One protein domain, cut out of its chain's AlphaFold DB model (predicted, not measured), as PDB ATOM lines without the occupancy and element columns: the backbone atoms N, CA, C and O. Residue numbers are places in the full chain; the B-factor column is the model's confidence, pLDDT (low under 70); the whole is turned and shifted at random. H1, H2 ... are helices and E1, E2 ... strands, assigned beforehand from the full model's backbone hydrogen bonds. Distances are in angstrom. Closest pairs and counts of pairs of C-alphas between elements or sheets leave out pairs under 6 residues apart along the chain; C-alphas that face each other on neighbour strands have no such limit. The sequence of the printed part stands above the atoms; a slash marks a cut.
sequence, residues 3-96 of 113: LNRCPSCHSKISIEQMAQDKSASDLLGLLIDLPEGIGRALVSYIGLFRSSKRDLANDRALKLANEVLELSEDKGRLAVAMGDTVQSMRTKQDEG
ATOM      1  N   LEU A   3     224.244 222.987 135.141       90.12
ATOM      2  CA  LEU A   3     222.798 223.030 135.361       90.12
ATOM      3  C   LEU A   3     222.491 223.393 136.815       90.12
ATOM      4  O   LEU A   3     221.784 224.356 137.093       90.12
ATOM      5  N   ASN A   4     223.027 222.606 137.748       92.50
ATOM      6  CA  ASN A   4     222.860 222.766 139.190       92.50
ATOM      7  C   ASN A   4     223.890 221.900 139.951       92.50
ATOM      8  O   ASN A   4     224.869 221.398 139.386       92.50
ATOM      9  N   ARG A   5     223.688 221.750 141.263       90.00
ATOM     10  CA  ARG A   5     224.420 220.801 142.109       90.00
ATOM     11  C   ARG A   5     223.461 219.751 142.643       90.00
ATOM     12  O   ARG A   5     222.339 220.081 143.022       90.00
ATOM     13  N   CYS A   6     223.926 218.509 142.719       83.12
ATOM     14  CA  CYS A   6     223.157 217.427 143.312       83.12
ATOM     15  C   CYS A   6     222.893 217.726 144.803       83.12
ATOM     16  O   CYS A   6     223.854 217.947 145.542       83.12
ATOM     17  N   PRO A   7     221.636 217.731 145.277       80.88
ATOM     18  CA  PRO A   7     221.329 218.056 146.670       80.88
ATOM     19  C   PRO A   7     221.778 216.973 147.664       80.88
ATOM     20  O   PRO A   7     221.829 217.250 148.855       80.88
ATOM     21  N   SER A   8     222.097 215.757 147.204       78.38
ATOM     22  CA  SER A   8     222.531 214.653 148.072       78.38
ATOM     23  C   SER A   8     224.049 214.495 148.164       78.38
ATOM     24  O   SER A   8     224.555 214.182 149.235       78.38
ATOM     25  N   CYS A   9     224.786 214.691 147.066       81.69
ATOM     26  CA  CYS A   9     226.245 214.499 147.031       81.69
ATOM     27  C   CYS A   9     227.041 215.762 146.662       81.69
ATOM     28  O   CYS A   9     228.265 215.723 146.612       81.69
ATOM     29  N   HIS A  10     226.367 216.883 146.386       86.38
ATOM     30  CA  HIS A  10     226.949 218.184 146.019       86.38
ATOM     31  C   HIS A  10     227.821 218.218 144.753       86.38
ATOM     32  O   HIS A  10     228.358 219.280 144.401       86.38
ATOM     33  N   SER A  11     227.899 217.101 144.025       88.69
ATOM     34  CA  SER A  11     228.495 217.015 142.695       88.69
ATOM     35  C   SER A  11     227.859 218.019 141.739       88.69
ATOM     36  O   SER A  11     226.656 218.291 141.787       88.69
ATOM     37  N   LYS A  12     228.691 218.581 140.863       93.06
ATOM     38  CA  LYS A  12     228.246 219.468 139.788       93.06
ATOM     39  C   LYS A  12     227.554 218.644 138.702       93.06
ATOM     40  O   LYS A  12     228.070 217.595 138.330       93.06
ATOM     41  N   ILE A  13     226.425 219.129 138.195       90.56
ATOM     42  CA  ILE A  13     225.704 218.505 137.081       90.56
ATOM     43  C   ILE A  13     225.942 219.364 135.834       90.56
ATOM     44  O   ILE A  13     225.471 220.500 135.757       90.56
ATOM     45  N   SER A  14     226.707 218.840 134.873       92.12
ATOM     46  CA  SER A  14     227.005 219.504 133.595       92.12
ATOM     47  C   SER A  14     226.078 218.998 132.497       92.12
ATOM     48  O   SER A  14     225.989 217.794 132.263       92.12
ATOM     49  N   ILE A  15     225.443 219.933 131.785       90.50
ATOM     50  CA  ILE A  15     224.557 219.612 130.658       90.50
ATOM     51  C   ILE A  15     225.353 218.973 129.517       90.50
ATOM     52  O   ILE A  15     224.879 218.034 128.889       90.50
ATOM     53  N   GLU A  16     226.586 219.422 129.275       91.50
ATOM     54  CA  GLU A  16     227.442 218.849 128.232       91.50
ATOM     55  C   GLU A  16     227.783 217.390 128.510       91.50
ATOM     56  O   GLU A  16     227.729 216.569 127.600       91.50
ATOM     57  N   GLN A  17     228.103 217.052 129.761       90.88
ATOM     58  CA  GLN A  17     228.387 215.665 130.134       90.88
ATOM     59  C   GLN A  17     227.143 214.781 129.985       90.88
ATOM     60  O   GLN A  17     227.255 213.647 129.531       90.88
ATOM     61  N   MET A  18     225.957 215.311 130.304       88.44
ATOM     62  CA  MET A  18     224.695 214.601 130.077       88.44
ATOM     63  C   MET A  18     224.413 214.398 128.585       88.44
ATOM     64  O   MET A  18     223.969 213.328 128.200       88.44
ATOM     65  N   ALA A  19     224.702 215.390 127.740       91.00
ATOM     66  CA  ALA A  19     224.513 215.281 126.294       91.00
ATOM     67  C   ALA A  19     225.482 214.278 125.635       91.00
ATOM     68  O   ALA A  19     225.151 213.690 124.608       91.00
ATOM     69  N   GLN A  20     226.671 214.081 126.214       93.25
ATOM     70  CA  GLN A  20     227.658 213.099 125.747       93.25
ATOM     71  C   GLN A  20     227.292 211.655 126.127       93.25
ATOM     72  O   GLN A  20     227.665 210.722 125.416       93.25
ATOM     73  N   ASP A  21     226.563 211.456 127.226       94.44
ATOM     74  CA  ASP A  21     225.996 210.157 127.586       94.44
ATOM     75  C   ASP A  21     224.713 209.914 126.778       94.44
ATOM     76  O   ASP A  21     223.680 210.550 126.996       94.44
ATOM     77  N   LYS A  22     224.760 208.949 125.852       95.44
ATOM     78  CA  LYS A  22     223.620 208.627 124.984       95.44
ATOM     79  C   LYS A  22     222.363 208.258 125.773       95.44
ATOM     80  O   LYS A  22     221.280 208.702 125.408       95.44
ATOM     81  N   SER A  23     222.498 207.484 126.851       95.75
ATOM     82  CA  SER A  23     221.340 207.044 127.639       95.75
ATOM     83  C   SER A  23     220.736 208.200 128.430       95.75
ATOM     84  O   SER A  23     219.518 208.292 128.549       95.75
ATOM     85  N   ALA A  24     221.574 209.104 128.946       93.88
ATOM     86  CA  ALA A  24     221.100 210.312 129.617       93.88
ATOM     87  C   ALA A  24     220.392 211.260 128.641       93.88
ATOM     88  O   ALA A  24     219.321 211.774 128.956       93.88
ATOM     89  N   SER A  25     220.971 211.463 127.456       94.94
ATOM     90  CA  SER A  25     220.397 212.295 126.397       94.94
ATOM     91  C   SER A  25     219.038 211.760 125.930       94.94
ATOM     92  O   SER A  25     218.062 212.507 125.890       94.94
ATOM     93  N   ASP A  26     218.935 210.451 125.688       96.62
ATOM     94  CA  ASP A  26     217.680 209.809 125.280       96.62
ATOM     95  C   ASP A  26     216.618 209.863 126.381       96.62
ATOM     96  O   ASP A  26     215.448 210.112 126.100       96.62
ATOM     97  N   LEU A  27     217.018 209.691 127.646       96.06
ATOM     98  CA  LEU A  27     216.108 209.840 128.779       96.06
ATOM     99  C   LEU A  27     215.581 211.275 128.894       96.06
ATOM    100  O   LEU A  27     214.399 211.467 129.162       96.06
ATOM    101  N   LEU A  28     216.427 212.285 128.683       93.81
ATOM    102  CA  LEU A  28     215.988 213.680 128.667       93.81
ATOM    103  C   LEU A  28     215.043 213.965 127.498       93.81
ATOM    104  O   LEU A  28     214.021 214.608 127.715       93.81
ATOM    105  N   GLY A  29     215.356 213.470 126.297       95.31
ATOM    106  CA  GLY A  29     214.480 213.587 125.128       95.31
ATOM    107  C   GLY A  29     213.101 212.988 125.403       95.31
ATOM    108  O   GLY A  29     212.093 213.675 125.268       95.31
ATOM    109  N   LEU A  30     213.071 211.763 125.937       95.81
ATOM    110  CA  LEU A  30     211.838 211.098 126.353       95.81
ATOM    111  C   LEU A  30     211.030 211.948 127.343       95.81
ATOM    112  O   LEU A  30     209.816 212.040 127.219       95.81
ATOM    113  N   LEU A  31     211.680 212.572 128.330       94.75
ATOM    114  CA  LEU A  31     210.994 213.401 129.328       94.75
ATOM    115  C   LEU A  31     210.441 214.712 128.756       94.75
ATOM    116  O   LEU A  31     209.441 215.204 129.277       94.75
ATOM    117  N   ILE A  32     211.085 215.276 127.732       93.94
ATOM    118  CA  ILE A  32     210.650 216.506 127.055       93.94
ATOM    119  C   ILE A  32     209.408 216.249 126.197       93.94
ATOM    120  O   ILE A  32     208.518 217.095 126.158       93.94
ATOM    121  N   ASP A  33     209.324 215.080 125.561       94.19
ATOM    122  CA  ASP A  33     208.208 214.720 124.678       94.19
ATOM    123  C   ASP A  33     206.930 214.320 125.442       94.19
ATOM    124  O   ASP A  33     205.856 214.180 124.851       94.19
ATOM    125  N   LEU A  34     207.017 214.126 126.763       94.12
ATOM    126  CA  LEU A  34     205.865 213.756 127.581       94.12
ATOM    127  C   LEU A  34     204.935 214.954 127.837       94.12
ATOM    128  O   LEU A  34     205.408 216.051 128.143       94.12
ATOM    129  N   PRO A  35     203.602 214.741 127.831       90.62
ATOM    130  CA  PRO A  35     202.662 215.775 128.239       90.62
ATOM    131  C   PRO A  35     202.893 216.222 129.691       90.62
ATOM    132  O   PRO A  35     203.461 215.498 130.521       90.62
ATOM    133  N   GLU A  36     202.423 217.430 130.000       87.62
ATOM    134  CA  GLU A  36     202.655 218.089 131.284       87.62
ATOM    135  C   GLU A  36     202.269 217.201 132.485       87.62
ATOM    136  O   GLU A  36     201.271 216.483 132.480       87.62
ATOM    137  N   GLY A  37     203.097 217.226 133.532       84.62
ATOM    138  CA  GLY A  37     202.875 216.474 134.771       84.62
ATOM    139  C   GLY A  37     203.313 215.004 134.727       84.62
ATOM    140  O   GLY A  37     203.822 214.505 135.735       84.62
ATOM    141  N   ILE A  38     203.231 214.330 133.572       93.31
ATOM    142  CA  ILE A  38     203.600 212.906 133.444       93.31
ATOM    143  C   ILE A  38     205.100 212.710 133.673       93.31
ATOM    144  O   ILE A  38     205.495 211.843 134.454       93.31
ATOM    145  N   GLY A  39     205.944 213.553 133.069       94.38
ATOM    146  CA  GLY A  39     207.401 213.466 133.231       94.38
ATOM    147  C   GLY A  39     207.843 213.575 134.697       94.38
ATOM    148  O   GLY A  39     208.708 212.827 135.153       94.38
ATOM    149  N   ARG A  40     207.195 214.438 135.490       92.50
ATOM    150  CA  ARG A  40     207.500 214.593 136.923       92.50
ATOM    151  C   ARG A  40     207.107 213.358 137.735       92.50
ATOM    152  O   ARG A  40     207.859 212.956 138.632       92.50
ATOM    153  N   ALA A  41     205.948 212.773 137.436       94.00
ATOM    154  CA  ALA A  41     205.500 211.532 138.057       94.00
ATOM    155  C   ALA A  41     206.461 210.379 137.719       94.00
ATOM    156  O   ALA A  41     206.908 209.671 138.622       94.00
ATOM    157  N   LEU A  42     206.877 210.278 136.453       95.75
ATOM    158  CA  LEU A  42     207.814 209.264 135.973       95.75
ATOM    159  C   LEU A  42     209.189 209.364 136.644       95.75
ATOM    160  O   LEU A  42     209.679 208.373 137.180       95.75
ATOM    161  N   VAL A  43     209.793 210.555 136.694       94.50
ATOM    162  CA  VAL A  43     211.091 210.764 137.369       94.50
ATOM    163  C   VAL A  43     211.010 210.394 138.851       94.50
ATOM    164  O   VAL A  43     211.909 209.742 139.386       94.50
ATOM    165  N   SER A  44     209.916 210.771 139.520       92.75
ATOM    166  CA  SER A  44     209.702 210.442 140.933       92.75
ATOM    167  C   SER A  44     209.572 208.933 141.150       92.75
ATOM    168  O   SER A  44     210.145 208.399 142.099       92.75
ATOM    169  N   TYR A  45     208.862 208.249 140.252       94.44
ATOM    170  CA  TYR A  45     208.681 206.802 140.279       94.44
ATOM    171  C   TYR A  45     209.991 206.044 140.017       94.44
ATOM    172  O   TYR A  45     210.368 205.181 140.809       94.44
ATOM    173  N   ILE A  46     210.747 206.413 138.977       93.94
ATOM    174  CA  ILE A  46     212.065 205.826 138.669       93.94
ATOM    175  C   ILE A  46     213.038 206.015 139.846       93.94
ATOM    176  O   ILE A  46     213.843 205.132 140.152       93.94
ATOM    177  N   GLY A  47     212.917 207.125 140.579       91.38
ATOM    178  CA  GLY A  47     213.679 207.380 141.799       91.38
ATOM    179  C   GLY A  47     213.528 206.305 142.886       91.38
ATOM    180  O   GLY A  47     214.434 206.157 143.705       91.38
ATOM    181  N   LEU A  48     212.449 205.511 142.886       91.00
ATOM    182  CA  LEU A  48     212.229 204.411 143.837       91.00
ATOM    183  C   LEU A  48     213.138 203.191 143.595       91.00
ATOM    184  O   LEU A  48     213.268 202.339 144.477       91.00
ATOM    185  N   PHE A  49     213.761 203.095 142.417       90.69
ATOM    186  CA  PHE A  49     214.641 201.986 142.026       90.69
ATOM    187  C   PHE A  49     216.105 202.223 142.404       90.69
ATOM    188  O   PHE A  49     216.934 201.314 142.297       90.69
ATOM    189  N   ARG A  50     216.452 203.435 142.855       86.62
ATOM    190  CA  ARG A  50     217.802 203.721 143.348       86.62
ATOM    191  C   ARG A  50     218.019 203.037 144.694       86.62
ATOM    192  O   ARG A  50     217.149 203.030 145.566       86.62
ATOM    193  N   SER A  51     219.205 202.475 144.880       84.25
ATOM    194  CA  SER A  51     219.593 201.921 146.176       84.25
ATOM    195  C   SER A  51     220.060 203.030 147.123       84.25
ATOM    196  O   SER A  51     220.360 204.138 146.690       84.25
ATOM    197  N   SER A  52     220.206 202.725 148.414       78.31
ATOM    198  CA  SER A  52     220.788 203.670 149.379       78.31
ATOM    199  C   SER A  52     222.287 203.921 149.172       78.31
ATOM    200  O   SER A  52     222.808 204.913 149.666       78.31
ATOM    201  N   LYS A  53     222.990 203.020 148.470       81.31
ATOM    202  CA  LYS A  53     224.457 203.057 148.319       81.31
ATOM    203  C   LYS A  53     224.929 203.490 146.937       81.31
ATOM    204  O   LYS A  53     226.096 203.825 146.772       81.31
ATOM    205  N   ARG A  54     224.065 203.388 145.932       82.69
ATOM    206  CA  ARG A  54     224.403 203.602 144.526       82.69
ATOM    207  C   ARG A  54     223.247 204.243 143.790       82.69
ATOM    208  O   ARG A  54     222.107 203.774 143.910       82.69
ATOM    209  N   ASP A  55     223.607 205.224 142.976       85.12
ATOM    210  CA  ASP A  55     222.721 205.846 142.009       85.12
ATOM    211  C   ASP A  55     222.268 204.846 140.942       85.12
ATOM    212  O   ASP A  55     222.909 203.820 140.677       85.12
ATOM    213  N   LEU A  56     221.117 205.155 140.353       89.12
ATOM    214  CA  LEU A  56     220.575 204.420 139.224       89.12
ATOM    215  C   LEU A  56     221.344 204.827 137.963       89.12
ATOM    216  O   LEU A  56     221.465 206.014 137.676       89.12
ATOM    217  N   ALA A  57     221.868 203.851 137.227       92.31
ATOM    218  CA  ALA A  57     222.560 204.119 135.971       92.31
ATOM    219  C   ALA A  57     221.569 204.588 134.887       92.31
ATOM    220  O   ALA A  57     220.414 204.149 134.875       92.31
ATOM    221  N   ASN A  58     222.006 205.494 134.003       94.06
ATOM    222  CA  ASN A  58     221.133 206.155 133.023       94.06
ATOM    223  C   ASN A  58     220.521 205.173 132.013       94.06
ATOM    224  O   ASN A  58     219.355 205.308 131.659       94.06
ATOM    225  N   ASP A  59     221.273 204.151 131.605       95.69
ATOM    226  CA  ASP A  59     220.812 203.045 130.758       95.69
ATOM    227  C   ASP A  59     219.644 202.285 131.404       95.69
ATOM    228  O   ASP A  59     218.605 202.046 130.784       95.69
ATOM    229  N   ARG A  60     219.769 201.966 132.697       94.81
ATOM    230  CA  ARG A  60     218.709 201.317 133.467       94.81
ATOM    231  C   ARG A  60     217.513 202.242 133.670       94.81
ATOM    232  O   ARG A  60     216.380 201.774 133.602       94.81
ATOM    233  N   ALA A  61     217.750 203.526 133.934       95.88
ATOM    234  CA  ALA A  61     216.689 204.516 134.083       95.88
ATOM    235  C   ALA A  61     215.876 204.667 132.788       95.88
ATOM    236  O   ALA A  61     214.651 204.622 132.841       95.88
ATOM    237  N   LEU A  62     216.546 204.758 131.633       96.56
ATOM    238  CA  LEU A  62     215.909 204.819 130.317       96.56
ATOM    239  C   LEU A  62     215.093 203.560 130.017       96.56
ATOM    240  O   LEU A  62     213.954 203.657 129.564       96.56
ATOM    241  N   LYS A  63     215.642 202.376 130.304       95.38
ATOM    242  CA  LYS A  63     214.912 201.117 130.129       95.38
ATOM    243  C   LYS A  63     213.635 201.084 130.973       95.38
ATOM    244  O   LYS A  63     212.564 200.829 130.435       95.38
ATOM    245  N   LEU A  64     213.738 201.400 132.266       95.06
ATOM    246  CA  LEU A  64     212.579 201.461 133.161       95.06
ATOM    247  C   LEU A  64     211.558 202.508 132.700       95.06
ATOM    248  O   LEU A  64     210.364 202.250 132.769       95.06
ATOM    249  N   ALA A  65     212.007 203.668 132.217       95.44
ATOM    250  CA  ALA A  65     211.120 204.713 131.717       95.44
ATOM    251  C   ALA A  65     210.255 204.219 130.549       95.44
ATOM    252  O   ALA A  65     209.040 204.396 130.575       95.44
ATOM    253  N   ASN A  66     210.872 203.560 129.565       95.25
ATOM    254  CA  ASN A  66     210.149 202.982 128.433       95.25
ATOM    255  C   ASN A  66     209.197 201.868 128.888       95.25
ATOM    256  O   ASN A  66     208.017 201.918 128.555       95.25
ATOM    257  N   GLU A  67     209.662 200.943 129.737       94.50
ATOM    258  CA  GLU A  67     208.818 199.869 130.282       94.50
ATOM    259  C   GLU A  67     207.578 200.418 131.004       94.50
ATOM    260  O   GLU A  67     206.480 199.910 130.796       94.50
ATOM    261  N   VAL A  68     207.722 201.472 131.822       93.44
ATOM    262  CA  VAL A  68     206.592 202.127 132.505       93.44
ATOM    263  C   VAL A  68     205.613 202.714 131.496       93.44
ATOM    264  O   VAL A  68     204.405 202.529 131.627       93.44
ATOM    265  N   LEU A  69     206.122 203.447 130.504       92.69
ATOM    266  CA  LEU A  69     205.287 204.100 129.501       92.69
ATOM    267  C   LEU A  69     204.564 203.086 128.612       92.69
ATOM    268  O   LEU A  69     203.483 203.401 128.127       92.69
ATOM    269  N   GLU A  70     205.097 201.881 128.436       92.88
ATOM    270  CA  GLU A  70     204.446 200.786 127.711       92.88
ATOM    271  C   GLU A  70     203.324 200.098 128.513       92.88
ATOM    272  O   GLU A  70     202.502 199.401 127.924       92.88
ATOM    273  N   LEU A  71     203.221 200.313 129.834       90.56
ATOM    274  CA  LEU A  71     202.188 199.669 130.666       90.56
ATOM    275  C   LEU A  71     200.758 200.135 130.359       90.56
ATOM    276  O   LEU A  71     199.807 199.423 130.680       90.56
ATOM    277  N   SER A  72     200.590 201.345 129.821       89.06
ATOM    278  CA  SER A  72     199.276 201.934 129.551       89.06
ATOM    279  C   SER A  72     199.346 202.966 128.430       89.06
ATOM    280  O   SER A  72     200.232 203.826 128.402       89.06
ATOM    281  N   GLU A  73     198.363 202.929 127.532       88.31
ATOM    282  CA  GLU A  73     198.135 203.989 126.544       88.31
ATOM    283  C   GLU A  73     197.580 205.257 127.206       88.31
ATOM    284  O   GLU A  73     197.980 206.366 126.850       88.31
ATOM    285  N   ASP A  74     196.744 205.101 128.240       91.56
ATOM    286  CA  ASP A  74     196.261 206.213 129.057       91.56
ATOM    287  C   ASP A  74     197.379 206.695 129.990       91.56
ATOM    288  O   ASP A  74     197.627 206.136 131.069       91.56
ATOM    289  N   LYS A  75     198.077 207.742 129.544       89.44
ATOM    290  CA  LYS A  75     199.174 208.360 130.293       89.44
ATOM    291  C   LYS A  75     198.695 209.140 131.516       89.44
ATOM    292  O   LYS A  75     199.458 209.277 132.470       89.44
ATOM    293  N   GLY A  76     197.452 209.624 131.510       90.38
ATOM    294  CA  GLY A  76     196.862 210.330 132.645       90.38
ATOM    295  C   GLY A  76     196.664 209.381 133.822       90.38
ATOM    296  O   GLY A  76     197.177 209.630 134.915       90.38
ATOM    297  N   ARG A  77     196.025 208.231 133.574       90.56
ATOM    298  CA  ARG A  77     195.869 207.175 134.586       90.56
ATOM    299  C   ARG A  77     197.217 206.638 135.063       90.56
ATOM    300  O   ARG A  77     197.405 206.425 136.260       90.56
ATOM    301  N   LEU A  78     198.174 206.470 134.148       91.56
ATOM    302  CA  LEU A  78     199.530 206.036 134.491       91.56
ATOM    303  C   LEU A  78     200.229 207.024 135.439       91.56
ATOM    304  O   LEU A  78     200.859 206.600 136.406       91.56
ATOM    305  N   ALA A  79     200.096 208.333 135.205       92.44
ATOM    306  CA  ALA A  79     200.673 209.357 136.073       92.44
ATOM    307  C   ALA A  79     200.092 209.324 137.493       92.44
ATOM    308  O   ALA A  79     200.855 209.419 138.458       92.44
ATOM    309  N   VAL A  80     198.776 209.133 137.624       92.31
ATOM    310  CA  VAL A  80     198.108 208.977 138.927       92.31
ATOM    311  C   VAL A  80     198.638 207.741 139.656       92.31
ATOM    312  O   VAL A  80     199.128 207.859 140.776       92.31
ATOM    313  N   ALA A  81     198.665 206.584 138.990       91.31
ATOM    314  CA  ALA A  81     199.148 205.337 139.589       91.31
ATOM    315  C   ALA A  81     200.625 205.417 140.033       91.31
ATOM    316  O   ALA A  81     200.999 204.909 141.098       91.31
ATOM    317  N   MET A  82     201.481 206.079 139.245       93.94
ATOM    318  CA  MET A  82     202.868 206.362 139.633       93.94
ATOM    319  C   MET A  82     202.935 207.248 140.882       93.94
ATOM    320  O   MET A  82     203.721 206.962 141.787       93.94
ATOM    321  N   GLY A  83     202.109 208.295 140.944       93.12
ATOM    322  CA  GLY A  83     202.000 209.193 142.094       93.12
ATOM    323  C   GLY A  83     201.593 208.465 143.374       93.12
ATOM    324  O   GLY A  83     202.294 208.564 144.383       93.12
ATOM    325  N   ASP A  84     200.531 207.662 143.307       92.75
ATOM    326  CA  ASP A  84     200.032 206.866 144.433       92.75
ATOM    327  C   ASP A  84     201.083 205.867 144.925       92.75
ATOM    328  O   ASP A  84     201.317 205.718 146.129       92.75
ATOM    329  N   THR A  85     201.797 205.228 143.992       91.88
ATOM    330  CA  THR A  85     202.881 204.302 144.335       91.88
ATOM    331  C   THR A  85     204.028 205.021 145.042       91.88
ATOM    332  O   THR A  85     204.524 204.542 146.062       91.88
ATOM    333  N   VAL A  86     204.446 206.191 144.545       92.69
ATOM    334  CA  VAL A  86     205.477 207.010 145.201       92.69
ATOM    335  C   VAL A  86     205.043 207.399 146.609       92.69
ATOM    336  O   VAL A  86     205.845 207.282 147.536       92.69
ATOM    337  N   GLN A  87     203.788 207.806 146.792       91.44
ATOM    338  CA  GLN A  87     203.281 208.199 148.101       91.44
ATOM    339  C   GLN A  87     203.251 207.016 149.079       91.44
ATOM    340  O   GLN A  87     203.785 207.127 150.181       91.44
ATOM    341  N   SER A  88     202.741 205.857 148.651       89.06
ATOM    342  CA  SER A  88     202.743 204.622 149.449       89.06
ATOM    343  C   SER A  88     204.158 204.205 149.874       89.06
ATOM    344  O   SER A  88     204.388 203.781 151.008       89.06
ATOM    345  N   MET A  89     205.136 204.348 148.977       89.62
ATOM    346  CA  MET A  89     206.523 203.983 149.269       89.62
ATOM    347  C   MET A  89     207.223 204.988 150.183       89.62
ATOM    348  O   MET A  89     208.062 204.569 150.977       89.62
ATOM    349  N   ARG A  90     206.874 206.279 150.121       86.38
ATOM    350  CA  ARG A  90     207.363 207.290 151.073       86.38
ATOM    351  C   ARG A  90     206.851 207.028 152.484       86.38
ATOM    352  O   ARG A  90     207.656 207.010 153.404       86.38
ATOM    353  N   THR A  91     205.573 206.685 152.648       87.00
ATOM    354  CA  THR A  91     205.040 206.271 153.958       87.00
ATOM    355  C   THR A  91     205.838 205.098 154.538       87.00
ATOM    356  O   THR A  91     206.270 205.144 155.685       87.00
ATOM    357  N   LYS A  92     206.168 204.090 153.719       84.88
ATOM    358  CA  LYS A  92     207.023 202.967 154.150       84.88
ATOM    359  C   LYS A  92     208.469 203.373 154.465       84.88
ATOM    360  O   LYS A  92     209.143 202.657 155.207       84.88
ATOM    361  N   GLN A  93     208.982 204.451 153.863       82.62
ATOM    362  CA  GLN A  93     210.301 205.008 154.198       82.62
ATOM    363  C   GLN A  93     210.281 205.630 155.587       82.62
ATOM    364  O   GLN A  93     211.178 205.338 156.375       82.62
ATOM    365  N   ASP A  94     209.242 206.405 155.893       80.69
ATOM    366  CA  ASP A  94     209.063 207.040 157.200       80.69
ATOM    367  C   ASP A  94     208.897 205.991 158.315       80.69
ATOM    368  O   ASP A  94     209.422 206.148 159.414       80.69
ATOM    369  N   GLU A  95     208.264 204.857 158.002       84.38
ATOM    370  CA  GLU A  95     208.126 203.691 158.889       84.38
ATOM    371  C   GLU A  95     209.391 202.804 158.969       84.38
ATOM    372  O   GLU A  95     209.389 201.769 159.636       84.38
ATOM    373  N   GLY A  96     210.472 203.141 158.255       77.81
ATOM    374  CA  GLY A  96     211.732 202.382 158.256       77.81
ATOM    375  C   GLY A  96     211.688 201.023 157.539       77.81
ATOM    376  O   GLY A  96     212.656 200.264 157.588       77.81
TER     377      GLY A  96
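AT A GLANCE: This is residues 3 to 96 of the 113 residues of an uncharacterized protein of Methylophaga nitratireducenticrescens (UniProt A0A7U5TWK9). Picture a bracket of helices: the long helix H5 makes one side, the small hairpin E1 and E2 with the short helix H1 makes the opposite side, and H2 and H4, running the same way, span from one side toward the other. H3 is in the middle, packed on H5 and crossing H4, while residues 6 to 11 of the hairpin's link and residues 91 to 96 at the far end of H5 stick out. The printed part has 94 residues, with two strands and then five helices in the order E1, E2, H1, H2, H3, H4, H5; the two-stranded sheet, E1 - E2, is antiparallel, and the class is mostly helix. The whole is compact, with a radius of gyration of the C-alphas of 14.1 A and spans of 34 by 34 by 20 A.

HOW THE PARTS SIT: Start at E1, residues 3 to 5, and E2, residues 12 to 14, an antiparallel hairpin in which N 3 and O 13 are 2.8 A apart and N 13 and O 4 are 3.0 A apart, both within hydrogen-bond range. Next, H1, residues 15 to 20, and H2, residues 22 to 33, only just touch, with 3 pairs of C-alphas within 8 A, and touch only at the corner; their closest C-alphas, Ala 19 and Ser 25, are 5.1 A apart. With residues 23 to 27 alone, H2 touches H4, residues 58 to 70, the same way at a shallow tilt of 34.8 degrees, only just short of steep; the closest C-alphas, Ser 23 and Asp 59, are 5.1 A apart. Look then at H3, residues 38 to 49: its residues 42 to 46 alone touch residues 61 to 65 of H4, opposite ways at a steep tilt of 57 degrees, closest at C-alphas Ile 46 and Ala 61, 6.6 A. H3 also touches H5, residues 75 to 94, the same way at a tilt of 38 degrees, only just steep, closest at C-alphas Ile 38 and Ala 79, 5.3 A. H2 and H5 are apart. In H1, H2, H4 and H5 every O i to N i+4 pair is within hydrogen-bond range; in H3, 6 of 8 are.

IN THESE COORDINATES: Find C-alpha 3 at (222.798, 223.030, 135.361), where E1 begins; E1 is 7.3 A long, E2 6.3 A and H1 8.7 A. From C-alpha 22 at (223.620, 208.627, 124.984) H2 runs 16.6 A. H3 is 17.7 A long, H4 18.3 A, and H5 runs 28.7 A to C-alpha 94 at (209.063, 207.040, 157.200).

THE WHOLE: The two C-alphas farthest apart, Gln 20 and Glu 95, are 39.6 A from each other. The printed part has no cut and no long link. The mean pLDDT of the printed part is 90.8, and no printed residue is under 70.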